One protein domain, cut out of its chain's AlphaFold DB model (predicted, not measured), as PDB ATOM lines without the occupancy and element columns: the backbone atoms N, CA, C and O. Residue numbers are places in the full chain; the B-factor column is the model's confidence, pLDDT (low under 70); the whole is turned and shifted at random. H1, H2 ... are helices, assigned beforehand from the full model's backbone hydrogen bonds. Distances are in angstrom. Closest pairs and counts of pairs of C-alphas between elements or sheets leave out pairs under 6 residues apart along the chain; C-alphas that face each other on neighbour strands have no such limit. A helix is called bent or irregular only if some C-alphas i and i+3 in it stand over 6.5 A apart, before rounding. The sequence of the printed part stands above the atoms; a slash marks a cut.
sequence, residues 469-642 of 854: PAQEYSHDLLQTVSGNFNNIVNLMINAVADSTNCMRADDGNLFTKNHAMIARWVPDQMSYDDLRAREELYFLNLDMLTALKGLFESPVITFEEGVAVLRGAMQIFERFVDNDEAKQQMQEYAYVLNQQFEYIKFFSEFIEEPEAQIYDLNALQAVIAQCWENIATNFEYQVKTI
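Overview. This is residues 469 to 642 of the 854 residues of an uncharacterized protein of Rickettsiales bacterium (UniProt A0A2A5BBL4). Three helices, H4, H5 and H6, lie side by side in a row, and H1 and H7 pack on this row as a second layer, H1 along H6 and H7 along H4, overlapping each other only in part. Together these five form an up-and-down bundle, each running against the one before it, while short H2 and H3 sit at its side. The printed part has 174 residues and seven named helices, H1 to H7 in order, with no named strand: all helix. The whole is compact, with a radius of gyration of the C-alphas of 17.2 A, and its outline is elongated: the C-alphas span 60 by 36 by 23 A along their three main axes.

Along the chain. H1, residues 469 to 497, begins at C-alpha (139.490, 120.674, 33.507) and is 43.1 A long. H2 is residues 499 to 502; H3, residues 510 to 517, is irregular, with C-alphas 513 and 516 7.8 A apart. H4 is residues 540 to 552, H5 559 to 576, 26.5 A, and H6 580 to 604, 36.2 A. H7, residues 617 to 640, 34.4 A, ends at C-alpha (127.561, 117.799, 92.151).

Arrangement. H1 touches H6, closest C-alphas Leu 478 and Phe 603, 5.6 A, at a steep tilt of 35.1 degrees, only just. Residues 493 to 497 of H1 alone touch H7 (Ala 497 and Asn 630, 5.3 A). H3 touches H6 (Thr 512 and Ala 582, 5.9 A). Hairpins are H4 with H5 (11 degrees) and H5 with H6 (7 degrees). Every O i to N i+4 pair is within hydrogen-bond range in H4 to H7, against 22 of 25 in H1 and 2 of 4 in H3; H2 is too short for one.

Size, cuts and confidence. The printed part has no cut. The farthest C-alphas, Pro 469 and Ile 642, are 61.4 A apart. The links H3 to H4 and H6 to H7 are long; pLDDT is under 70 at residues 531 to 537 and 609 to 615.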
ATOM      1  N   PRO A 469     140.131 119.454  33.014       81.31
ATOM      2  CA  PRO A 469     139.490 120.674  33.507       81.31
ATOM      3  C   PRO A 469     138.575 120.419  34.707       81.31
ATOM      4  O   PRO A 469     138.573 121.202  35.645       81.31
ATOM      5  N   ALA A 470     137.825 119.314  34.718       82.81
ATOM      6  CA  ALA A 470     136.987 118.949  35.854       82.81
ATOM      7  C   ALA A 470     137.822 118.608  37.103       82.81
ATOM      8  O   ALA A 470     137.448 119.008  38.203       82.81
ATOM      9  N   GLN A 471     138.988 117.964  36.965       82.75
ATOM     10  CA  GLN A 471     139.895 117.704  38.095       82.75
ATOM     11  C   GLN A 471     140.260 118.987  38.862       82.75
ATOM     12  O   GLN A 471     140.276 118.954  40.091       82.75
ATOM     13  N   GLU A 472     140.449 120.119  38.172       81.44
ATOM     14  CA  GLU A 472     140.752 121.414  38.806       81.44
ATOM     15  C   GLU A 472     139.640 121.872  39.770       81.44
ATOM     16  O   GLU A 472     139.937 122.415  40.832       81.44
ATOM     17  N   TYR A 473     138.369 121.566  39.478       86.94
ATOM     18  CA  TYR A 473     137.236 121.871  40.366       86.94
ATOM     19  C   TYR A 473     137.053 120.854  41.503       86.94
ATOM     20  O   TYR A 473     136.373 121.162  42.483       86.94
ATOM     21  N   SER A 474     137.642 119.651  41.410       85.12
ATOM     22  CA  SER A 474     137.479 118.596  42.432       85.12
ATOM     23  C   SER A 474     137.998 119.046  43.793       85.12
ATOM     24  O   SER A 474     137.361 118.788  44.812       85.12
ATOM     25  N   HIS A 475     139.138 119.740  43.803       83.50
ATOM     26  CA  HIS A 475     139.753 120.241  45.028       83.50
ATOM     27  C   HIS A 475     138.860 121.283  45.717       83.50
ATOM     28  O   HIS A 475     138.640 121.214  46.924       83.50
ATOM     29  N   ASP A 476     138.285 122.211  44.953       85.12
ATOM     30  CA  ASP A 476     137.453 123.282  45.508       85.12
ATOM     31  C   ASP A 476     136.071 122.782  45.940       85.12
ATOM     32  O   ASP A 476     135.546 123.207  46.974       85.12
ATOM     33  N   LEU A 477     135.494 121.832  45.196       87.75
ATOM     34  CA  LEU A 477     134.286 121.116  45.609       87.75
ATOM     35  C   LEU A 477     134.534 120.368  46.917       87.75
ATOM     36  O   LEU A 477     133.754 120.526  47.858       87.75
ATOM     37  N   LEU A 478     135.645 119.629  47.010       87.25
ATOM     38  CA  LEU A 478     136.047 118.927  48.225       87.25
ATOM     39  C   LEU A 478     136.238 119.890  49.402       87.25
ATOM     40  O   LEU A 478     135.724 119.639  50.492       87.25
ATOM     41  N   GLN A 479     136.947 120.998  49.198       85.94
ATOM     42  CA  GLN A 479     137.138 122.022  50.220       85.94
ATOM     43  C   GLN A 479     135.796 122.610  50.683       85.94
ATOM     44  O   GLN A 479     135.587 122.787  51.884       85.94
ATOM     45  N   THR A 480     134.871 122.862  49.753       85.88
ATOM     46  CA  THR A 480     133.533 123.384  50.057       85.88
ATOM     47  C   THR A 480     132.738 122.409  50.925       85.88
ATOM     48  O   THR A 480     132.227 122.802  51.975       85.88
ATOM     49  N   VAL A 481     132.656 121.128  50.541       88.44
ATOM     50  CA  VAL A 481     131.914 120.125  51.333       88.44
ATOM     51  C   VAL A 481     132.587 119.834  52.674       88.44
ATOM     52  O   VAL A 481     131.896 119.629  53.670       88.44
ATOM     53  N   SER A 482     133.918 119.912  52.738       87.69
ATOM     54  CA  SER A 482     134.679 119.768  53.984       87.69
ATOM     55  C   SER A 482     134.425 120.940  54.937       87.69
ATOM     56  O   SER A 482     134.258 120.735  56.136       87.69
ATOM     57  N   GLY A 483     134.323 122.167  54.414       88.50
ATOM     58  CA  GLY A 483     133.908 123.341  55.184       88.50
ATOM     59  C   GLY A 483     132.505 123.181  55.771       88.50
ATOM     60  O   GLY A 483     132.306 123.413  56.963       88.50
ATOM     61  N   ASN A 484     131.545 122.707  54.970       89.38
ATOM     62  CA  ASN A 484     130.178 122.443  55.436       89.38
ATOM     63  C   ASN A 484     130.147 121.378  56.533       89.38
ATOM     64  O   ASN A 484     129.506 121.568  57.566       89.38
ATOM     65  N   PHE A 485     130.862 120.271  56.320       91.44
ATOM     66  CA  PHE A 485     130.996 119.200  57.299       91.44
ATOM     67  C   PHE A 485     131.577 119.731  58.614       91.44
ATOM     68  O   PHE A 485     130.971 119.544  59.666       91.44
ATOM     69  N   ASN A 486     132.679 120.484  58.557       90.75
ATOM     70  CA  ASN A 486     133.307 121.079  59.736       90.75
ATOM     71  C   ASN A 486     132.379 122.049  60.474       90.75
ATOM     72  O   ASN A 486     132.378 122.071  61.701       90.75
ATOM     73  N   ASN A 487     131.547 122.814  59.766       91.56
ATOM     74  CA  ASN A 487     130.560 123.687  60.403       91.56
ATOM     75  C   ASN A 487     129.510 122.890  61.193       91.56
ATOM     76  O   ASN A 487     129.176 123.261  62.319       91.56
ATOM     77  N   ILE A 488     129.032 121.765  60.648       94.06
ATOM     78  CA  ILE A 488     128.106 120.866  61.354       94.06
ATOM     79  C   ILE A 488     128.803 120.211  62.552       94.06
ATOM     80  O   ILE A 488     128.238 120.170  63.642       94.06
ATOM     81  N   VAL A 489     130.046 119.752  62.387       92.56
ATOM     82  CA  VAL A 489     130.855 119.186  63.478       92.56
ATOM     83  C   VAL A 489     131.064 120.209  64.598       92.56
ATOM     84  O   VAL A 489     130.854 119.887  65.762       92.56
ATOM     85  N   ASN A 490     131.399 121.457  64.273       91.44
ATOM     86  CA  ASN A 490     131.573 122.523  65.262       91.44
ATOM     87  C   ASN A 490     130.268 122.843  66.004       91.44
ATOM     88  O   ASN A 490     130.283 123.049  67.218       91.44
ATOM     89  N   LEU A 491     129.128 122.838  65.304       93.69
ATOM     90  CA  LEU A 491     127.819 122.949  65.948       93.69
ATOM     91  C   LEU A 491     127.593 121.793  66.935       93.69
ATOM     92  O   LEU A 491     127.114 122.031  68.039       93.69
ATOM     93  N   MET A 492     127.993 120.571  66.573       91.88
ATOM     94  CA  MET A 492     127.908 119.401  67.450       91.88
ATOM     95  C   MET A 492     128.826 119.499  68.668       91.88
ATOM     96  O   MET A 492     128.403 119.149  69.765       91.88
ATOM     97  N   ILE A 493     130.045 120.022  68.520       90.06
ATOM     98  CA  ILE A 493     130.940 120.286  69.659       90.06
ATOM     99  C   ILE A 493     130.265 121.249  70.638       90.06
ATOM    100  O   ILE A 493     130.238 120.987  71.840       90.06
ATOM    101  N   ASN A 494     129.670 122.327  70.125       90.94
ATOM    102  CA  ASN A 494     128.938 123.294  70.943       90.94
ATOM    103  C   ASN A 494     127.697 122.670  71.598       90.94
ATOM    104  O   ASN A 494     127.421 122.940  72.764       90.94
ATOM    105  N   ALA A 495     126.979 121.808  70.871       92.00
ATOM    106  CA  ALA A 495     125.827 121.067  71.378       92.00
ATOM    107  C   ALA A 495     126.207 120.147  72.541       92.00
ATOM    108  O   ALA A 495     125.484 120.047  73.524       92.00
ATOM    109  N   VAL A 496     127.361 119.489  72.441       90.62
ATOM    110  CA  VAL A 496     127.884 118.614  73.489       90.62
ATOM    111  C   VAL A 496     128.399 119.419  74.687       90.62
ATOM    112  O   VAL A 496     128.142 119.044  75.830       90.62
ATOM    113  N   ALA A 497     129.092 120.532  74.436       87.38
ATOM    114  CA  ALA A 497     129.609 121.412  75.482       87.38
ATOM    115  C   ALA A 497     128.488 122.051  76.317       87.38
ATOM    116  O   ALA A 497     128.606 122.127  77.538       87.38
ATOM    117  N   ASP A 498     127.390 122.460  75.676       87.31
ATOM    118  CA  ASP A 498     126.200 122.992  76.341       87.31
ATOM    119  C   ASP A 498     124.945 122.214  75.933       87.31
ATOM    120  O   ASP A 498     124.067 122.672  75.191       87.31
ATOM    121  N   SER A 499     124.864 120.998  76.466       88.44
ATOM    122  CA  SER A 499     123.782 120.056  76.194       88.44
ATOM    123  C   SER A 499     122.402 120.585  76.601       88.44
ATOM    124  O   SER A 499     121.390 120.190  76.020       88.44
ATOM    125  N   THR A 500     122.337 121.533  77.541       85.81
ATOM    126  CA  THR A 500     121.072 122.119  77.999       85.81
ATOM    127  C   THR A 500     120.411 122.988  76.933       85.81
ATOM    128  O   THR A 500     119.186 122.944  76.784       85.81
ATOM    129  N   ASN A 501     121.197 123.690  76.107       88.19
ATOM    130  CA  ASN A 501     120.667 124.459  74.977       88.19
ATOM    131  C   ASN A 501     120.027 123.571  73.903       88.19
ATOM    132  O   ASN A 501     119.156 124.034  73.172       88.19
ATOM    133  N   CYS A 502     120.410 122.297  73.822       87.44
ATOM    134  CA  CYS A 502     119.832 121.344  72.873       87.44
ATOM    135  C   CYS A 502     118.469 120.808  73.327       87.44
ATOM    136  O   CYS A 502     117.702 120.304  72.511       87.44
ATOM    137  N   MET A 503     118.152 120.929  74.618       85.44
ATOM    138  CA  MET A 503     116.897 120.454  75.202       85.44
ATOM    139  C   MET A 503     115.816 121.535  75.283       85.44
ATOM    140  O   MET A 503     114.681 121.245  75.666       85.44
ATOM    141  N   ARG A 504     116.150 122.790  74.959       86.75
ATOM    142  CA  ARG A 504     115.199 123.901  75.025       86.75
ATOM    143  C   ARG A 504     114.039 123.665  74.064       86.75
ATOM    144  O   ARG A 504     114.242 123.247  72.924       86.75
ATOM    145  N   ALA A 505     112.832 123.957  74.545       80.94
ATOM    146  CA  ALA A 505     111.605 123.858  73.762       80.94
ATOM    147  C   ALA A 505     111.269 125.151  72.994       80.94
ATOM    148  O   ALA A 505     110.291 125.163  72.249       80.94
ATOM    149  N   ASP A 506     112.037 126.224  73.202       84.19
ATOM    150  CA  ASP A 506     111.888 127.519  72.534       84.19
ATOM    151  C   ASP A 506     112.865 127.675  71.354       84.19
ATOM    152  O   ASP A 506     113.764 126.856  71.155       84.19
ATOM    153  N   ASP A 507     112.737 128.781  70.615       76.62
ATOM    154  CA  ASP A 507     113.626 129.166  69.504       76.62
ATOM    155  C   ASP A 507     115.096 129.366  69.938       76.62
ATOM    156  O   ASP A 507     115.984 129.594  69.115       76.62
ATOM    157  N   GLY A 508     115.372 129.302  71.247       85.50
ATOM    158  CA  GLY A 508     116.715 129.279  71.814       85.50
ATOM    159  C   GLY A 508     117.415 127.929  71.665       85.50
ATOM    160  O   GLY A 508     118.583 127.829  72.048       85.50
ATOM    161  N   ASN A 509     116.742 126.906  71.125       91.06
ATOM    162  CA  ASN A 509     117.363 125.631  70.796       91.06
ATOM    163  C   ASN A 509     118.534 125.826  69.821       91.06
ATOM    164  O   ASN A 509     118.415 126.513  68.803       91.06
ATOM    165  N   LEU A 510     119.676 125.206  70.127       92.50
ATOM    166  CA  LEU A 510     120.897 125.385  69.344       92.50
ATOM    167  C   LEU A 510     120.726 124.970  67.871       92.50
ATOM    168  O   LEU A 510     121.246 125.655  66.988       92.50
ATOM    169  N   PHE A 511     119.992 123.891  67.596       92.94
ATOM    170  CA  PHE A 511     119.776 123.401  66.233       92.94
ATOM    171  C   PHE A 511     118.773 124.274  65.479       92.94
ATOM    172  O   PHE A 511     119.034 124.647  64.338       92.94
ATOM    173  N   THR A 512     117.695 124.703  66.135       93.00
ATOM    174  CA  THR A 512     116.706 125.624  65.552       93.00
ATOM    175  C   THR A 512     117.330 126.958  65.166       93.00
ATOM    176  O   THR A 512     117.182 127.415  64.033       93.00
ATOM    177  N   LYS A 513     118.129 127.550  66.059       93.12
ATOM    178  CA  LYS A 513     118.797 128.835  65.811       93.12
ATOM    179  C   LYS A 513     119.749 128.802  64.611       93.12
ATOM    180  O   LYS A 513     119.932 129.822  63.949       93.12
ATOM    181  N   ASN A 514     120.373 127.655  64.345       93.81
ATOM    182  CA  ASN A 514     121.377 127.508  63.290       93.81
ATOM    183  C   ASN A 514     120.842 126.796  62.040       93.81
ATOM    184  O   ASN A 514     121.612 126.573  61.105       93.81
ATOM    185  N   HIS A 515     119.545 126.471  61.985       94.31
ATOM    186  CA  HIS A 515     118.959 125.633  60.935       94.31
ATOM    187  C   HIS A 515     119.179 126.171  59.515       94.31
ATOM    188  O   HIS A 515     119.465 125.407  58.592       94.31
ATOM    189  N   ALA A 516     119.182 127.497  59.350       92.12
ATOM    190  CA  ALA A 516     119.476 128.159  58.078       92.12
ATOM    191  C   ALA A 516     120.833 127.748  57.467       92.12
ATOM    192  O   ALA A 516     120.999 127.821  56.250       92.12
ATOM    193  N   MET A 517     121.782 127.281  58.289       91.00
ATOM    194  CA  MET A 517     123.062 126.735  57.833       91.00
ATOM    195  C   MET A 517     122.878 125.512  56.935       91.00
ATOM    196  O   MET A 517     123.654 125.345  56.000       91.00
ATOM    197  N   ILE A 518     121.877 124.670  57.217       92.31
ATOM    198  CA  ILE A 518     121.660 123.406  56.508       92.31
ATOM    199  C   ILE A 518     120.420 123.377  55.620       92.31
ATOM    200  O   ILE A 518     120.348 122.519  54.747       92.31
ATOM    201  N   ALA A 519     119.481 124.310  55.803       89.25
ATOM    202  CA  ALA A 519     118.151 124.288  55.187       89.25
ATOM    203  C   ALA A 519     118.157 124.029  53.669       89.25
ATOM    204  O   ALA A 519     117.299 123.326  53.153       89.25
ATOM    205  N   ARG A 520     119.157 124.546  52.947       85.62
ATOM    206  CA  ARG A 520     119.290 124.374  51.488       85.62
ATOM    207  C   ARG A 520     119.710 122.970  51.026       85.62
ATOM    208  O   ARG A 520     119.684 122.703  49.832       85.62
ATOM    209  N   TRP A 521     120.183 122.123  51.937       85.31
ATOM    210  CA  TRP A 521     120.595 120.739  51.664       85.31
ATOM    211  C   TRP A 521     119.582 119.716  52.184       85.31
ATOM    212  O   TRP A 521     119.772 118.511  52.007       85.31
ATOM    213  N   VAL A 522     118.535 120.195  52.855       86.62
ATOM    214  CA  VAL A 522     117.434 119.371  53.332       86.62
ATOM    215  C   VAL A 522     116.476 119.115  52.164       86.62
ATOM    216  O   VAL A 522     116.071 120.073  51.506       86.62
ATOM    217  N   PRO A 523     116.092 117.857  51.891       81.19
ATOM    218  CA  PRO A 523     115.130 117.553  50.840       81.19
ATOM    219  C   PRO A 523     113.741 118.111  51.170       81.19
ATOM    220  O   PRO A 523     113.298 118.022  52.312       81.19
ATOM    221  N   ASP A 524     112.988 118.540  50.152       76.56
ATOM    222  CA  ASP A 524     111.603 119.034  50.307       76.56
ATOM    223  C   ASP A 524     110.657 118.039  51.009       76.56
ATOM    224  O   ASP A 524     109.615 118.412  51.550       76.56
ATOM    225  N   GLN A 525     110.972 116.743  50.936       74.62
ATOM    226  CA  GLN A 525     110.194 115.662  51.534       74.62
ATOM    227  C   GLN A 525     111.129 114.697  52.262       74.62
ATOM    228  O   GLN A 525     111.632 113.742  51.666       74.62
ATOM    229  N   MET A 526     111.333 114.934  53.557       81.38
ATOM    230  CA  MET A 526     112.008 114.008  54.461       81.38
ATOM    231  C   MET A 526     110.976 113.244  55.304       81.38
ATOM    232  O   MET A 526     109.963 113.797  55.733       81.38
ATOM    233  N   SER A 527     111.199 111.942  55.498       81.75
ATOM    234  CA  SER A 527     110.420 111.144  56.450       81.75
ATOM    235  C   SER A 527     111.053 111.291  57.820       81.75
ATOM    236  O   SER A 527     112.246 111.023  57.954       81.75
ATOM    237  N   TYR A 528     110.249 111.657  58.815       86.38
ATOM    238  CA  TYR A 528     110.719 111.822  60.183       86.38
ATOM    239  C   TYR A 528     110.284 110.650  61.055       86.38
ATOM    240  O   TYR A 528     109.121 110.237  61.016       86.38
ATOM    241  N   ASP A 529     111.216 110.128  61.845       81.12
ATOM    242  CA  ASP A 529     110.933 109.059  62.796       81.12
ATOM    243  C   ASP A 529     110.318 109.643  64.079       81.12
ATOM    244  O   ASP A 529     110.799 110.639  64.614       81.12
ATOM    245  N   ASP A 530     109.247 109.030  64.595       77.25
ATOM    246  CA  ASP A 530     108.627 109.440  65.864       77.25
ATOM    247  C   ASP A 530     109.235 108.640  67.026       77.25
ATOM    248  O   ASP A 530     108.686 107.632  67.488       77.25
ATOM    249  N   LEU A 531     110.410 109.065  67.496       67.88
ATOM    250  CA  LEU A 531     111.075 108.473  68.658       67.88
ATOM    251  C   LEU A 531     110.427 108.966  69.964       67.88
ATOM    252  O   LEU A 531     110.971 109.791  70.699       67.88
ATOM    253  N   ARG A 532     109.238 108.444  70.289       60.97
ATOM    254  CA  ARG A 532     108.585 108.666  71.592       60.97
ATOM    255  C   ARG A 532     108.855 107.510  72.543       60.97
ATOM    256  O   ARG A 532     108.214 106.467  72.471       60.97
ATOM    257  N   ALA A 533     109.729 107.739  73.513       51.41
ATOM    258  CA  ALA A 533     109.791 106.928  74.721       51.41
ATOM    259  C   ALA A 533     109.855 107.861  75.931       51.41
ATOM    260  O   ALA A 533     110.885 108.475  76.189       51.41
ATOM    261  N   ARG A 534     108.747 107.981  76.670       55.69
ATOM    262  CA  ARG A 534     108.736 108.635  77.983       55.69
ATOM    263  C   ARG A 534     108.388 107.603  79.051       55.69
ATOM    264  O   ARG A 534     107.220 107.399  79.361       55.69
ATOM    265  N   GLU A 535     109.411 106.932  79.569       56.00
ATOM    266  CA  GLU A 535     109.377 106.428  80.950       56.00
ATOM    267  C   GLU A 535     109.597 107.614  81.899       56.00
ATOM    268  O   GLU A 535     110.088 108.645  81.456       56.00
ATOM    269  N   GLU A 536     109.199 107.512  83.168       58.25
ATOM    270  CA  GLU A 536     109.247 108.618  84.140       58.25
ATOM    271  C   GLU A 536     110.605 109.360  84.140       58.25
ATOM    272  O   GLU A 536     111.666 108.809  84.447       58.25
ATOM    273  N   LEU A 537     110.556 110.639  83.751       68.88
ATOM    274  CA  LEU A 537     111.702 111.451  83.336       68.88
ATOM    275  C   LEU A 537     112.235 112.329  84.479       68.88
ATOM    276  O   LEU A 537     112.128 113.553  84.432       68.88
ATOM    277  N   TYR A 538     112.811 111.737  85.522       85.94
ATOM    278  CA  TYR A 538     113.618 112.524  86.465       85.94
ATOM    279  C   TYR A 538     115.033 112.715  85.914       85.94
ATOM    280  O   TYR A 538     115.580 111.779  85.336       85.94
ATOM    281  N   PHE A 539     115.639 113.887  86.131       90.81
ATOM    282  CA  PHE A 539     117.030 114.176  85.750       90.81
ATOM    283  C   PHE A 539     117.339 113.989  84.252       90.81
ATOM    284  O   PHE A 539     118.376 113.444  83.885       90.81
ATOM    285  N   LEU A 540     116.453 114.477  83.379       89.69
ATOM    286  CA  LEU A 540     116.572 114.358  81.918       89.69
ATOM    287  C   LEU A 540     117.960 114.704  81.356       89.69
ATOM    288  O   LEU A 540     118.474 113.991  80.500       89.69
ATOM    289  N   ASN A 541     118.575 115.784  81.847       90.38
ATOM    290  CA  ASN A 541     119.906 116.192  81.396       90.38
ATOM    291  C   ASN A 541     120.978 115.147  81.758       90.38
ATOM    292  O   ASN A 541     121.846 114.852  80.946       90.38
ATOM    293  N   LEU A 542     120.895 114.534  82.945       93.50
ATOM    294  CA  LEU A 542     121.823 113.477  83.363       93.50
ATOM    295  C   LEU A 542     121.585 112.171  82.599       93.50
ATOM    296  O   LEU A 542     122.556 111.513  82.227       93.50
ATOM    297  N   ASP A 543     120.329 111.826  82.292       92.75
ATOM    298  CA  ASP A 543     120.008 110.682  81.423       92.75
ATOM    299  C   ASP A 543     120.658 110.852  80.037       92.75
ATOM    300  O   ASP A 543     121.294 109.934  79.513       92.75
ATOM    301  N   MET A 544     120.536 112.050  79.459       93.19
ATOM    302  CA  MET A 544     121.137 112.401  78.175       93.19
ATOM    303  C   MET A 544     122.666 112.365  78.232       93.19
ATOM    304  O   MET A 544     123.288 111.725  77.388       93.19
ATOM    305  N   LEU A 545     123.280 113.010  79.230       94.25
ATOM    306  CA  LEU A 545     124.735 113.016  79.402       94.25
ATOM    307  C   LEU A 545     125.288 111.600  79.614       94.25
ATOM    308  O   LEU A 545     126.337 111.272  79.072       94.25
ATOM    309  N   THR A 546     124.560 110.732  80.319       94.62
ATOM    310  CA  THR A 546     124.922 109.313  80.477       94.62
ATOM    311  C   THR A 546     124.895 108.575  79.140       94.62
ATOM    312  O   THR A 546     125.817 107.820  78.830       94.62
ATOM    313  N   ALA A 547     123.864 108.805  78.322       94.69
ATOM    314  CA  ALA A 547     123.780 108.221  76.987       94.69
ATOM    315  C   ALA A 547     124.910 108.724  76.073       94.69
ATOM    316  O   ALA A 547     125.533 107.923  75.374       94.69
ATOM    317  N   LEU A 548     125.209 110.028  76.108       95.44
ATOM    318  CA  LEU A 548     126.323 110.621  75.363       95.44
ATOM    319  C   LEU A 548     127.662 110.043  75.823       95.44
ATOM    320  O   LEU A 548     128.474 109.665  74.987       95.44
ATOM    321  N   LYS A 549     127.874 109.887  77.133       94.62
ATOM    322  CA  LYS A 549     129.064 109.232  77.681       94.62
ATOM    323  C   LYS A 549     129.222 107.831  77.072       94.62
ATOM    324  O   LYS A 549     130.206 107.570  76.391       94.62
ATOM    325  N   GLY A 550     128.210 106.970  77.169       95.00
ATOM    326  CA  GLY A 550     128.287 105.624  76.579       95.00
ATOM    327  C   GLY A 550     128.604 105.604  75.073       95.00
ATOM    328  O   GLY A 550     129.246 104.675  74.590       95.00
ATOM    329  N   LEU A 551     128.192 106.636  74.330       96.31
ATOM    330  CA  LEU A 551     128.474 106.764  72.901       96.31
ATOM    331  C   LEU A 551     129.911 107.230  72.597       96.31
ATOM    332  O   LEU A 551     130.531 106.706  71.675       96.31
ATOM    333  N   PHE A 552     130.433 108.200  73.352       95.69
ATOM    334  CA  PHE A 552     131.755 108.807  73.128       95.69
ATOM    335  C   PHE A 552     132.909 108.070  73.833       95.69
ATOM    336  O   PHE A 552     134.068 108.384  73.588       95.69
ATOM    337  N   GLU A 553     132.617 107.084  74.687       92.12
ATOM    338  CA  GLU A 553     133.633 106.303  75.411       92.12
ATOM    339  C   GLU A 553     134.485 105.414  74.485       92.12
ATOM    340  O   GLU A 553     135.632 105.087  74.794       92.12
ATOM    341  N   SER A 554     133.932 105.005  73.339       89.94
ATOM    342  CA  SER A 554     134.612 104.088  72.424       89.94
ATOM    343  C   SER A 554     135.651 104.811  71.559       89.94
ATOM    344  O   SER A 554     135.341 105.850  70.973       89.94
ATOM    345  N   PRO A 555     136.870 104.257  71.405       90.81
ATOM    346  CA  PRO A 555     137.868 104.841  70.523       90.81
ATOM    347  C   PRO A 555     137.400 104.763  69.069       90.81
ATOM    348  O   PRO A 555     136.997 103.704  68.590       90.81
ATOM    349  N   VAL A 556     137.504 105.883  68.361       92.62
ATOM    350  CA  VAL A 556     137.214 105.976  66.928       92.62
ATOM    351  C   VAL A 556     138.462 105.573  66.149       92.62
ATOM    352  O   VAL A 556     139.488 106.244  66.266       92.62
ATOM    353  N   ILE A 557     138.401 104.494  65.363       92.19
ATOM    354  CA  ILE A 557     139.540 104.006  64.565       92.19
ATOM    355  C   ILE A 557     139.400 104.311  63.071       92.19
ATOM    356  O   ILE A 557     140.408 104.301  62.363       92.19
ATOM    357  N   THR A 558     138.192 104.614  62.586       91.69
ATOM    358  CA  THR A 558     137.962 105.077  61.207       91.69
ATOM    359  C   THR A 558     137.160 106.375  61.156       91.69
ATOM    360  O   THR A 558     136.493 106.760  62.116       91.69
ATOM    361  N   PHE A 559     137.204 107.065  60.015       89.31
ATOM    362  CA  PHE A 559     136.442 108.300  59.845       89.31
ATOM    363  C   PHE A 559     134.930 108.023  59.840       89.31
ATOM    364  O   PHE A 559     134.165 108.755  60.464       89.31
ATOM    365  N   GLU A 560     134.500 106.920  59.218       91.19
ATOM    366  CA  GLU A 560     133.108 106.451  59.218       91.19
ATOM    367  C   GLU A 560     132.574 106.217  60.634       91.19
ATOM    368  O   GLU A 560     131.431 106.570  60.928       91.19
ATOM    369  N   GLU A 561     133.384 105.621  61.512       93.94
ATOM    370  CA  GLU A 561     133.019 105.416  62.913       93.94
ATOM    371  C   GLU A 561     132.849 106.750  63.641       93.94
ATOM    372  O   GLU A 561     131.876 106.923  64.372       93.94
ATOM    373  N   GLY A 562     133.729 107.724  63.394       93.94
ATOM    374  CA  GLY A 562     133.606 109.059  63.981       93.94
ATOM    375  C   GLY A 562     132.342 109.788  63.520       93.94
ATOM    376  O   GLY A 562     131.606 110.335  64.340       93.94
ATOM    377  N   VAL A 563     132.014 109.720  62.225       93.12
ATOM    378  CA  VAL A 563     130.741 110.243  61.691       93.12
ATOM    379  C   VAL A 563     129.545 109.514  62.311       93.12
ATOM    380  O   VAL A 563     128.535 110.142  62.638       93.12
ATOM    381  N   ALA A 564     129.644 108.198  62.519       94.62
ATOM    382  CA  ALA A 564     128.594 107.418  63.165       94.62
ATOM    383  C   ALA A 564     128.377 107.824  64.634       94.62
ATOM    384  O   ALA A 564     127.223 107.896  65.057       94.62
ATOM    385  N   VAL A 565     129.444 108.139  65.378       95.88
ATOM    386  CA  VAL A 565     129.364 108.695  66.741       95.88
ATOM    387  C   VAL A 565     128.646 110.045  66.727       95.88
ATOM    388  O   VAL A 565     127.691 110.235  67.475       95.88
ATOM    389  N   LEU A 566     129.007 110.961  65.827       94.94
ATOM    390  CA  LEU A 566     128.331 112.263  65.724       94.94
ATOM    391  C   LEU A 566     126.839 112.125  65.384       94.94
ATOM    392  O   LEU A 566     125.995 112.791  65.984       94.94
ATOM    393  N   ARG A 567     126.490 111.212  64.472       94.19
ATOM    394  CA  ARG A 567     125.089 110.905  64.149       94.19
ATOM    395  C   ARG A 567     124.345 110.304  65.344       94.19
ATOM    396  O   ARG A 567     123.207 110.682  65.604       94.19
ATOM    397  N   GLY A 568     124.976 109.387  66.077       94.50
ATOM    398  CA  GLY A 568     124.407 108.826  67.303       94.50
ATOM    399  C   GLY A 568     124.142 109.905  68.356       94.50
ATOM    400  O   GLY A 568     123.121 109.861  69.036       94.50
ATOM    401  N   ALA A 569     125.006 110.920  68.444       95.00
ATOM    402  CA  ALA A 569     124.829 112.032  69.368       95.00
ATOM    403  C   ALA A 569     123.583 112.859  69.012       95.00
ATOM    404  O   ALA A 569     122.803 113.192  69.900       95.00
ATOM    405  N   MET A 570     123.338 113.112  67.719       93.19
ATOM    406  CA  MET A 570     122.111 113.778  67.253       93.19
ATOM    407  C   MET A 570     120.850 112.989  67.625       93.19
ATOM    408  O   MET A 570     119.899 113.573  68.131       93.19
ATOM    409  N   GLN A 571     120.865 111.663  67.457       92.62
ATOM    410  CA  GLN A 571     119.747 110.795  67.854       92.62
ATOM    411  C   GLN A 571     119.504 110.806  69.368       92.62
ATOM    412  O   GLN A 571     118.366 110.706  69.830       92.62
ATOM    413  N   ILE A 572     120.571 110.931  70.163       93.25
ATOM    414  CA  ILE A 572     120.441 111.115  71.608       93.25
ATOM    415  C   ILE A 572     119.774 112.461  71.895       93.25
ATOM    416  O   ILE A 572     118.759 112.466  72.583       93.25
ATOM    417  N   PHE A 573     120.260 113.578  71.345       92.81
ATOM    418  CA  PHE A 573     119.628 114.890  71.551       92.81
ATOM    419  C   PHE A 573     118.142 114.892  71.160       92.81
ATOM    420  O   PHE A 573     117.300 115.357  71.930       92.81
ATOM    421  N   GLU A 574     117.809 114.279  70.025       91.88
ATOM    422  CA  GLU A 574     116.442 114.138  69.521       91.88
ATOM    423  C   GLU A 574     115.515 113.419  70.517       91.88
ATOM    424  O   GLU A 574     114.374 113.830  70.740       91.88
ATOM    425  N   ARG A 575     116.012 112.367  71.182       90.38
ATOM    426  CA  ARG A 575     115.251 111.613  72.189       90.38
ATOM    427  C   ARG A 575     114.885 112.462  73.413       90.38
ATOM    428  O   ARG A 575     113.883 112.172  74.071       90.38
ATOM    429  N   PHE A 576     115.693 113.470  73.739       89.19
ATOM    430  CA  PHE A 576     115.575 114.252  74.974       89.19
ATOM    431  C   PHE A 576     114.951 115.644  74.793       89.19
ATOM    432  O   PHE A 576     114.655 116.297  75.795       89.19
ATOM    433  N   VAL A 577     114.683 116.089  73.561       89.06
ATOM    434  CA  VAL A 577     113.983 117.357  73.289       89.06
ATOM    435  C   VAL A 577     112.455 117.159  73.240       89.06
ATOM    436  O   VAL A 577     111.960 116.136  72.768       89.06
ATOM    437  N   ASP A 578     111.676 118.123  73.747       84.19
ATOM    438  CA  ASP A 578     110.192 118.069  73.762       84.19
ATOM    439  C   ASP A 578     109.526 118.927  72.674       84.19
ATOM    440  O   ASP A 578     108.324 119.171  72.701       84.19
ATOM    441  N   ASN A 579     110.313 119.428  71.727       88.25
ATOM    442  CA  ASN A 579     109.838 120.261  70.633       88.25
ATOM    443  C   ASN A 579     109.935 119.464  69.323       88.25
ATOM    444  O   ASN A 579     111.023 119.042  68.935       88.25
ATOM    445  N   ASP A 580     108.793 119.244  68.665       88.94
ATOM    446  CA  ASP A 580     108.713 118.455  67.429       88.94
ATOM    447  C   ASP A 580     109.492 119.100  66.265       88.94
ATOM    448  O   ASP A 580     110.096 118.382  65.472       88.94
ATOM    449  N   GLU A 581     109.546 120.433  66.184       91.06
ATOM    450  CA  GLU A 581     110.342 121.156  65.182       91.06
ATOM    451  C   GLU A 581     111.844 120.947  65.418       91.06
ATOM    452  O   GLU A 581     112.570 120.582  64.496       91.06
ATOM    453  N   ALA A 582     112.310 121.071  66.663       91.62
ATOM    454  CA  ALA A 582     113.705 120.812  67.013       91.62
ATOM    455  C   ALA A 582     114.111 119.359  66.709       91.62
ATOM    456  O   ALA A 582     115.217 119.125  66.223       91.62
ATOM    457  N   LYS A 583     113.216 118.380  66.927       91.75
ATOM    458  CA  LYS A 583     113.459 116.978  66.533       91.75
ATOM    459  C   LYS A 583     113.646 116.834  65.032       91.75
ATOM    460  O   LYS A 583     114.616 116.217  64.602       91.75
ATOM    461  N   GLN A 584     112.736 117.410  64.245       92.81
ATOM    462  CA  GLN A 584     112.823 117.381  62.784       92.81
ATOM    463  C   GLN A 584     114.147 117.981  62.315       92.81
ATOM    464  O   GLN A 584     114.882 117.348  61.563       92.81
ATOM    465  N   GLN A 585     114.516 119.140  62.856       93.50
ATOM    466  CA  GLN A 585     115.768 119.812  62.523       93.50
ATOM    467  C   GLN A 585     116.995 118.976  62.918       93.50
ATOM    468  O   GLN A 585     117.941 118.891  62.142       93.50
ATOM    469  N   MET A 586     116.999 118.301  64.073       93.88
ATOM    470  CA  MET A 586     118.084 117.382  64.456       93.88
ATOM    471  C   MET A 586     118.210 116.190  63.495       93.88
ATOM    472  O   MET A 586     119.327 115.809  63.136       93.88
ATOM    473  N   GLN A 587     117.090 115.624  63.032       93.25
ATOM    474  CA  GLN A 587     117.103 114.567  62.014       93.25
ATOM    475  C   GLN A 587     117.644 115.086  60.673       93.25
ATOM    476  O   GLN A 587     118.432 114.404  60.015       93.25
ATOM    477  N   GLU A 588     117.300 116.314  60.292       94.06
ATOM    478  CA  GLU A 588     117.834 116.973  59.098       94.06
ATOM    479  C   GLU A 588     119.341 117.228  59.203       94.06
ATOM    480  O   GLU A 588     120.075 116.952  58.256       94.06
ATOM    481  N   TYR A 589     119.838 117.659  60.365       95.31
ATOM    482  CA  TYR A 589     121.275 117.743  60.626       95.31
ATOM    483  C   TYR A 589     121.964 116.389  60.470       95.31
ATOM    484  O   TYR A 589     123.028 116.319  59.853       95.31
ATOM    485  N   ALA A 590     121.357 115.310  60.970       94.06
ATOM    486  CA  ALA A 590     121.899 113.961  60.828       94.06
ATOM    487  C   ALA A 590     121.941 113.514  59.360       94.06
ATOM    488  O   ALA A 590     122.929 112.909  58.925       94.06
ATOM    489  N   TYR A 591     120.903 113.845  58.587       92.19
ATOM    490  CA  TYR A 591     120.860 113.603  57.146       92.19
ATOM    491  C   TYR A 591     121.961 114.373  56.417       92.19
ATOM    492  O   TYR A 591     122.764 113.768  55.703       92.19
ATOM    493  N   VAL A 592     122.040 115.689  56.629       92.12
ATOM    494  CA  VAL A 592     123.004 116.559  55.948       92.12
ATOM    495  C   VAL A 592     124.435 116.196  56.343       92.12
ATOM    496  O   VAL A 592     125.291 116.133  55.467       92.12
ATOM    497  N   LEU A 593     124.711 115.871  57.610       94.19
ATOM    498  CA  LEU A 593     126.028 115.394  58.047       94.19
ATOM    499  C   LEU A 593     126.475 114.171  57.234       94.19
ATOM    500  O   LEU A 593     127.592 114.135  56.716       94.19
ATOM    501  N   ASN A 594     125.588 113.183  57.089       91.31
ATOM    502  CA  ASN A 594     125.876 111.985  56.307       91.31
ATOM    503  C   ASN A 594     126.021 112.309  54.815       91.31
ATOM    504  O   ASN A 594     126.894 111.763  54.150       91.31
ATOM    505  N   GLN A 595     125.185 113.201  54.284       89.12
ATOM    506  CA  GLN A 595     125.262 113.640  52.893       89.12
ATOM    507  C   GLN A 595     126.608 114.321  52.592       89.12
ATOM    508  O   GLN A 595     127.272 113.941  51.630       89.12
ATOM    509  N   GLN A 596     127.045 115.275  53.423       90.38
ATOM    510  CA  GLN A 596     128.336 115.949  53.245       90.38
ATOM    511  C   GLN A 596     129.498 114.954  53.344       90.38
ATOM    512  O   GLN A 596     130.439 115.043  52.562       90.38
ATOM    513  N   PHE A 597     129.414 113.966  54.241       90.94
ATOM    514  CA  PHE A 597     130.406 112.896  54.321       90.94
ATOM    515  C   PHE A 597     130.487 112.056  53.031       90.94
ATOM    516  O   PHE A 597     131.582 111.816  52.520       90.94
ATOM    517  N   GLU A 598     129.349 111.652  52.459       87.50
ATOM    518  CA  GLU A 598     129.330 110.924  51.181       87.50
ATOM    519  C   GLU A 598     129.864 111.786  50.024       87.50
ATOM    520  O   GLU A 598     130.547 111.271  49.141       87.50
ATOM    521  N   TYR A 599     129.621 113.102  50.034       88.75
ATOM    522  CA  TYR A 599     130.197 114.014  49.041       88.75
ATOM    523  C   TYR A 599     131.709 114.175  49.195       88.75
ATOM    524  O   TYR A 599     132.415 114.140  48.191       88.75
ATOM    525  N   ILE A 600     132.220 114.293  50.425       88.00
ATOM    526  CA  ILE A 600     133.667 114.285  50.701       88.00
ATOM    527  C   ILE A 600     134.284 113.025  50.100       88.00
ATOM    528  O   ILE A 600     135.247 113.113  49.341       88.00
ATOM    529  N   LYS A 601     133.684 111.860  50.368       86.56
ATOM    530  CA  LYS A 601     134.134 110.588  49.801       86.56
ATOM    531  C   LYS A 601     134.116 110.594  48.282       86.56
ATOM    532  O   LYS A 601     135.129 110.280  47.668       86.56
ATOM    533  N   PHE A 602     133.012 111.015  47.683       87.25
ATOM    534  CA  PHE A 602     132.885 111.077  46.235       87.25
ATOM    535  C   PHE A 602     133.954 111.971  45.588       87.25
ATOM    536  O   PHE A 602     134.641 111.522  44.676       87.25
ATOM    537  N   PHE A 603     134.133 113.207  46.061       86.75
ATOM    538  CA  PHE A 603     135.108 114.131  45.471       86.75
ATOM    539  C   PHE A 603     136.555 113.710  45.737       86.75
ATOM    540  O   PHE A 603     137.425 113.967  44.905       86.75
ATOM    541  N   SER A 604     136.807 113.006  46.846       85.94
ATOM    542  CA  SER A 604     138.137 112.498  47.186       85.94
ATOM    543  C   SER A 604     138.700 111.516  46.162       85.94
ATOM    544  O   SER A 604     139.908 111.460  45.955       85.94
ATOM    545  N   GLU A 605     137.826 110.784  45.467       85.69
ATOM    546  CA  GLU A 605     138.214 109.764  44.491       85.69
ATOM    547  C   GLU A 605     138.836 110.352  43.213       85.69
ATOM    548  O   GLU A 605     139.435 109.613  42.432       85.69
ATOM    549  N   PHE A 606     138.706 111.663  42.987       84.62
ATOM    550  CA  PHE A 606     139.209 112.339  41.787       84.62
ATOM    551  C   PHE A 606     140.513 113.114  42.010       84.62
ATOM    552  O   PHE A 606     141.001 113.756  41.079       84.62
ATOM    553  N   ILE A 607     141.085 113.060  43.217       82.69
ATOM    554  CA  ILE A 607     142.318 113.767  43.573       82.69
ATOM    555  C   ILE A 607     143.475 112.759  43.618       82.69
ATOM    556  O   ILE A 607     143.450 111.806  44.390       82.69
ATOM    557  N   GLU A 608     144.497 112.960  42.781       70.56
ATOM    558  CA  GLU A 608     145.621 112.019  42.610       70.56
ATOM    559  C   GLU A 608     146.690 112.093  43.725       70.56
ATOM    560  O   GLU A 608     147.668 111.343  43.693       70.56
ATOM    561  N   GLU A 609     146.551 112.984  44.713       64.00
ATOM    562  CA  GLU A 609     147.606 113.240  45.699       64.00
ATOM    563  C   GLU A 609     147.674 112.188  46.831       64.00
ATOM    564  O   GLU A 609     146.724 112.041  47.602       64.00
ATOM    565  N   PRO A 610     148.825 111.501  47.022       47.69
ATOM    566  CA  PRO A 610     149.010 110.479  48.061       47.69
ATOM    567  C   PRO A 610     149.150 111.037  49.491       47.69
ATOM    568  O   PRO A 610     149.163 110.261  50.446       47.69
ATOM    569  N   GLU A 611     149.260 112.360  49.651       42.78
ATOM    570  CA  GLU A 611     149.313 113.069  50.943       42.78
ATOM    571  C   GLU A 611     147.998 113.773  51.299       42.78
ATOM    572  O   GLU A 611     147.889 114.352  52.382       42.78
ATOM    573  N   ALA A 612     146.976 113.688  50.441       44.97
ATOM    574  CA  ALA A 612     145.657 114.202  50.755       44.97
ATOM    575  C   ALA A 612     145.023 113.299  51.829       44.97
ATOM    576  O   ALA A 612     144.290 112.348  51.555       44.97
ATOM    577  N   GLN A 613     145.323 113.603  53.093       52.44
ATOM    578  CA  GLN A 613     144.474 113.305  54.240       52.44
ATOM    579  C   GLN A 613     143.145 114.040  54.034       52.44
ATOM    580  O   GLN A 613     142.843 115.028  54.690       52.44
ATOM    581  N   ILE A 614     142.349 113.575  53.074       58.56
ATOM    582  CA  ILE A 614     141.002 114.096  52.815       58.56
ATOM    583  C   ILE A 614     140.108 113.827  54.037       58.56
ATOM    584  O   ILE A 614     139.148 114.541  54.309       58.56
ATOM    585  N   TYR A 615     140.524 112.849  54.840       66.50
ATOM    586  CA  TYR A 615     140.065 112.587  56.186       66.50
ATOM    587  C   TYR A 615     141.204 112.888  57.151       66.50
ATOM    588  O   TYR A 615     142.100 112.058  57.335       66.50
ATOM    589  N   ASP A 616     141.169 114.045  57.804       81.38
ATOM    590  CA  ASP A 616     141.976 114.222  59.005       81.38
ATOM    591  C   ASP A 616     141.300 113.450  60.146       81.38
ATOM    592  O   ASP A 616     140.567 113.989  60.978       81.38
ATOM    593  N   LEU A 617     141.502 112.127  60.133       85.94
ATOM    594  CA  LEU A 617     141.040 111.236  61.190       85.94
ATOM    595  C   LEU A 617     141.571 111.701  62.548       85.94
ATOM    596  O   LEU A 617     140.854 111.571  63.534       85.94
ATOM    597  N   ASN A 618     142.773 112.286  62.603       88.62
ATOM    598  CA  ASN A 618     143.329 112.801  63.849       88.62
ATOM    599  C   ASN A 618     142.544 114.025  64.332       88.62
ATOM    600  O   ASN A 618     142.246 114.113  65.520       88.62
ATOM    601  N   ALA A 619     142.158 114.941  63.436       89.00
ATOM    602  CA  ALA A 619     141.283 116.058  63.790       89.00
ATOM    603  C   ALA A 619     139.912 115.571  64.270       89.00
ATOM    604  O   ALA A 619     139.429 116.044  65.295       89.00
ATOM    605  N   LEU A 620     139.302 114.591  63.593       90.19
ATOM    606  CA  LEU A 620     138.025 114.028  64.044       90.19
ATOM    607  C   LEU A 620     138.169 113.323  65.401       90.19
ATOM    608  O   LEU A 620     137.351 113.539  66.289       90.19
ATOM    609  N   GLN A 621     139.227 112.536  65.605       92.62
ATOM    610  CA  GLN A 621     139.537 111.921  66.899       92.62
ATOM    611  C   GLN A 621     139.739 112.972  67.995       92.62
ATOM    612  O   GLN A 621     139.226 112.796  69.097       92.62
ATOM    613  N   ALA A 622     140.432 114.075  67.697       92.19
ATOM    614  CA  ALA A 622     140.616 115.183  68.629       92.19
ATOM    615  C   ALA A 622     139.279 115.844  68.993       92.19
ATOM    616  O   ALA A 622     139.032 116.114  70.164       92.19
ATOM    617  N   VAL A 623     138.387 116.028  68.017       92.00
ATOM    618  CA  VAL A 623     137.026 116.531  68.244       92.00
ATOM    619  C   VAL A 623     136.214 115.589  69.135       92.00
ATOM    620  O   VAL A 623     135.570 116.040  70.081       92.00
ATOM    621  N   ILE A 624     136.243 114.281  68.866       94.25
ATOM    622  CA  ILE A 624     135.537 113.277  69.673       94.25
ATOM    623  C   ILE A 624     136.096 113.240  71.102       94.25
ATOM    624  O   ILE A 624     135.319 113.212  72.056       94.25
ATOM    625  N   ALA A 625     137.419 113.323  71.263       93.25
ATOM    626  CA  ALA A 625     138.066 113.402  72.569       93.25
ATOM    627  C   ALA A 625     137.677 114.680  73.333       93.25
ATOM    628  O   ALA A 625     137.356 114.613  74.519       93.25
ATOM    629  N   GLN A 626     137.627 115.827  72.652       92.88
ATOM    630  CA  GLN A 626     137.165 117.085  73.239       92.88
ATOM    631  C   GLN A 626     135.694 117.001  73.673       92.88
ATOM    632  O   GLN A 626     135.334 117.450  74.760       92.88
ATOM    633  N   CYS A 627     134.833 116.396  72.851       94.00
ATOM    634  CA  CYS A 627     133.434 116.155  73.202       94.00
ATOM    635  C   CYS A 627     133.319 115.277  74.454       94.00
ATOM    636  O   CYS A 627     132.550 115.604  75.354       94.00
ATOM    637  N   TRP A 628     134.105 114.204  74.540       95.25
ATOM    638  CA  TRP A 628     134.153 113.336  75.715       95.25
ATOM    639  C   TRP A 628     134.545 114.093  76.991       95.25
ATOM    640  O   TRP A 628     133.863 113.964  78.009       95.25
ATOM    641  N   GLU A 629     135.596 114.913  76.940       94.06
ATOM    642  CA  GLU A 629     136.042 115.721  78.083       94.06
ATOM    643  C   GLU A 629     134.962 116.717  78.532       94.06
ATOM    644  O   GLU A 629     134.671 116.832  79.728       94.06
ATOM    645  N   ASN A 630     134.297 117.370  77.573       92.38
ATOM    646  CA  ASN A 630     133.175 118.266  77.843       92.38
ATOM    647  C   ASN A 630     131.995 117.527  78.499       92.38
ATOM    648  O   ASN A 630     131.431 118.025  79.474       92.38
ATOM    649  N   ILE A 631     131.643 116.329  78.013       94.69
ATOM    650  CA  ILE A 631     130.576 115.493  78.593       94.69
ATOM    651  C   ILE A 631     130.933 115.095  80.017       94.69
ATOM    652  O   ILE A 631     130.097 115.231  80.906       94.69
ATOM    653  N   ALA A 632     132.155 114.611  80.244       93.25
ATOM    654  CA  ALA A 632     132.607 114.175  81.560       93.25
ATOM    655  C   ALA A 632     132.567 115.330  82.570       93.25
ATOM    656  O   ALA A 632     131.990 115.181  83.647       93.25
ATOM    657  N   THR A 633     133.090 116.496  82.181       92.75
ATOM    658  CA  THR A 633     133.107 117.705  83.016       92.75
ATOM    659  C   THR A 633     131.693 118.200  83.326       92.75
ATOM    660  O   THR A 633     131.372 118.486  84.480       92.75
ATOM    661  N   ASN A 634     130.820 118.277  82.316       92.75
ATOM    662  CA  ASN A 634     129.436 118.713  82.500       92.75
ATOM    663  C   ASN A 634     128.650 117.707  83.353       92.75
ATOM    664  O   ASN A 634     127.962 118.105  84.286       92.75
ATOM    665  N   PHE A 635     128.797 116.404  83.105       94.12
ATOM    666  CA  PHE A 635     128.172 115.359  83.916       94.12
ATOM    667  C   PHE A 635     128.581 115.475  85.384       94.12
ATOM    668  O   PHE A 635     127.719 115.531  86.256       94.12
ATOM    669  N   GLU A 636     129.881 115.577  85.661       93.94
ATOM    670  CA  GLU A 636     130.388 115.729  87.023       93.94
ATOM    671  C   GLU A 636     129.836 116.992  87.700       93.94
ATOM    672  O   GLU A 636     129.377 116.926  88.842       93.94
ATOM    673  N   TYR A 637     129.823 118.130  86.998       93.56
ATOM    674  CA  TYR A 637     129.233 119.369  87.504       93.56
ATOM    675  C   TYR A 637     127.747 119.196  87.842       93.56
ATOM    676  O   TYR A 637     127.338 119.485  88.963       93.56
ATOM    677  N   GLN A 638     126.954 118.667  86.906       93.94
ATOM    678  CA  GLN A 638     125.511 118.488  87.072       93.94
ATOM    679  C   GLN A 638     125.181 117.545  88.233       93.94
ATOM    680  O   GLN A 638     124.250 117.826  88.985       93.94
ATOM    681  N   VAL A 639     125.956 116.467  88.413       95.75
ATOM    682  CA  VAL A 639     125.808 115.545  89.548       95.75
ATOM    683  C   VAL A 639     126.110 116.251  90.873       95.75
ATOM    684  O   VAL A 639     125.324 116.140  91.813       95.75
ATOM    685  N   LYS A 640     127.196 117.031  90.945       94.38
ATOM    686  CA  LYS A 640     127.561 117.799  92.151       94.38
ATOM    687  C   LYS A 640     126.531 118.866  92.522       94.38
ATOM    688  O   LYS A 640     126.447 119.235  93.690       94.38
ATOM    689  N   THR A 641     125.778 119.372  91.548       94.50
ATOM    690  CA  THR A 641     124.747 120.398  91.747       94.50
ATOM    691  C   THR A 641     123.328 119.838  91.855       94.50
ATOM    692  O   THR A 641     122.374 120.607  91.756       94.50
ATOM    693  N   ILE A 642     123.145 118.521  92.023       95.50
ATOM    694  CA  ILE A 642     121.811 117.949  92.255       95.50
ATOM    695  C   ILE A 642     121.233 118.524  93.554       95.50
ATOM    696  O   ILE A 642     121.728 118.259  94.647       95.50
TER     697      ILE A 642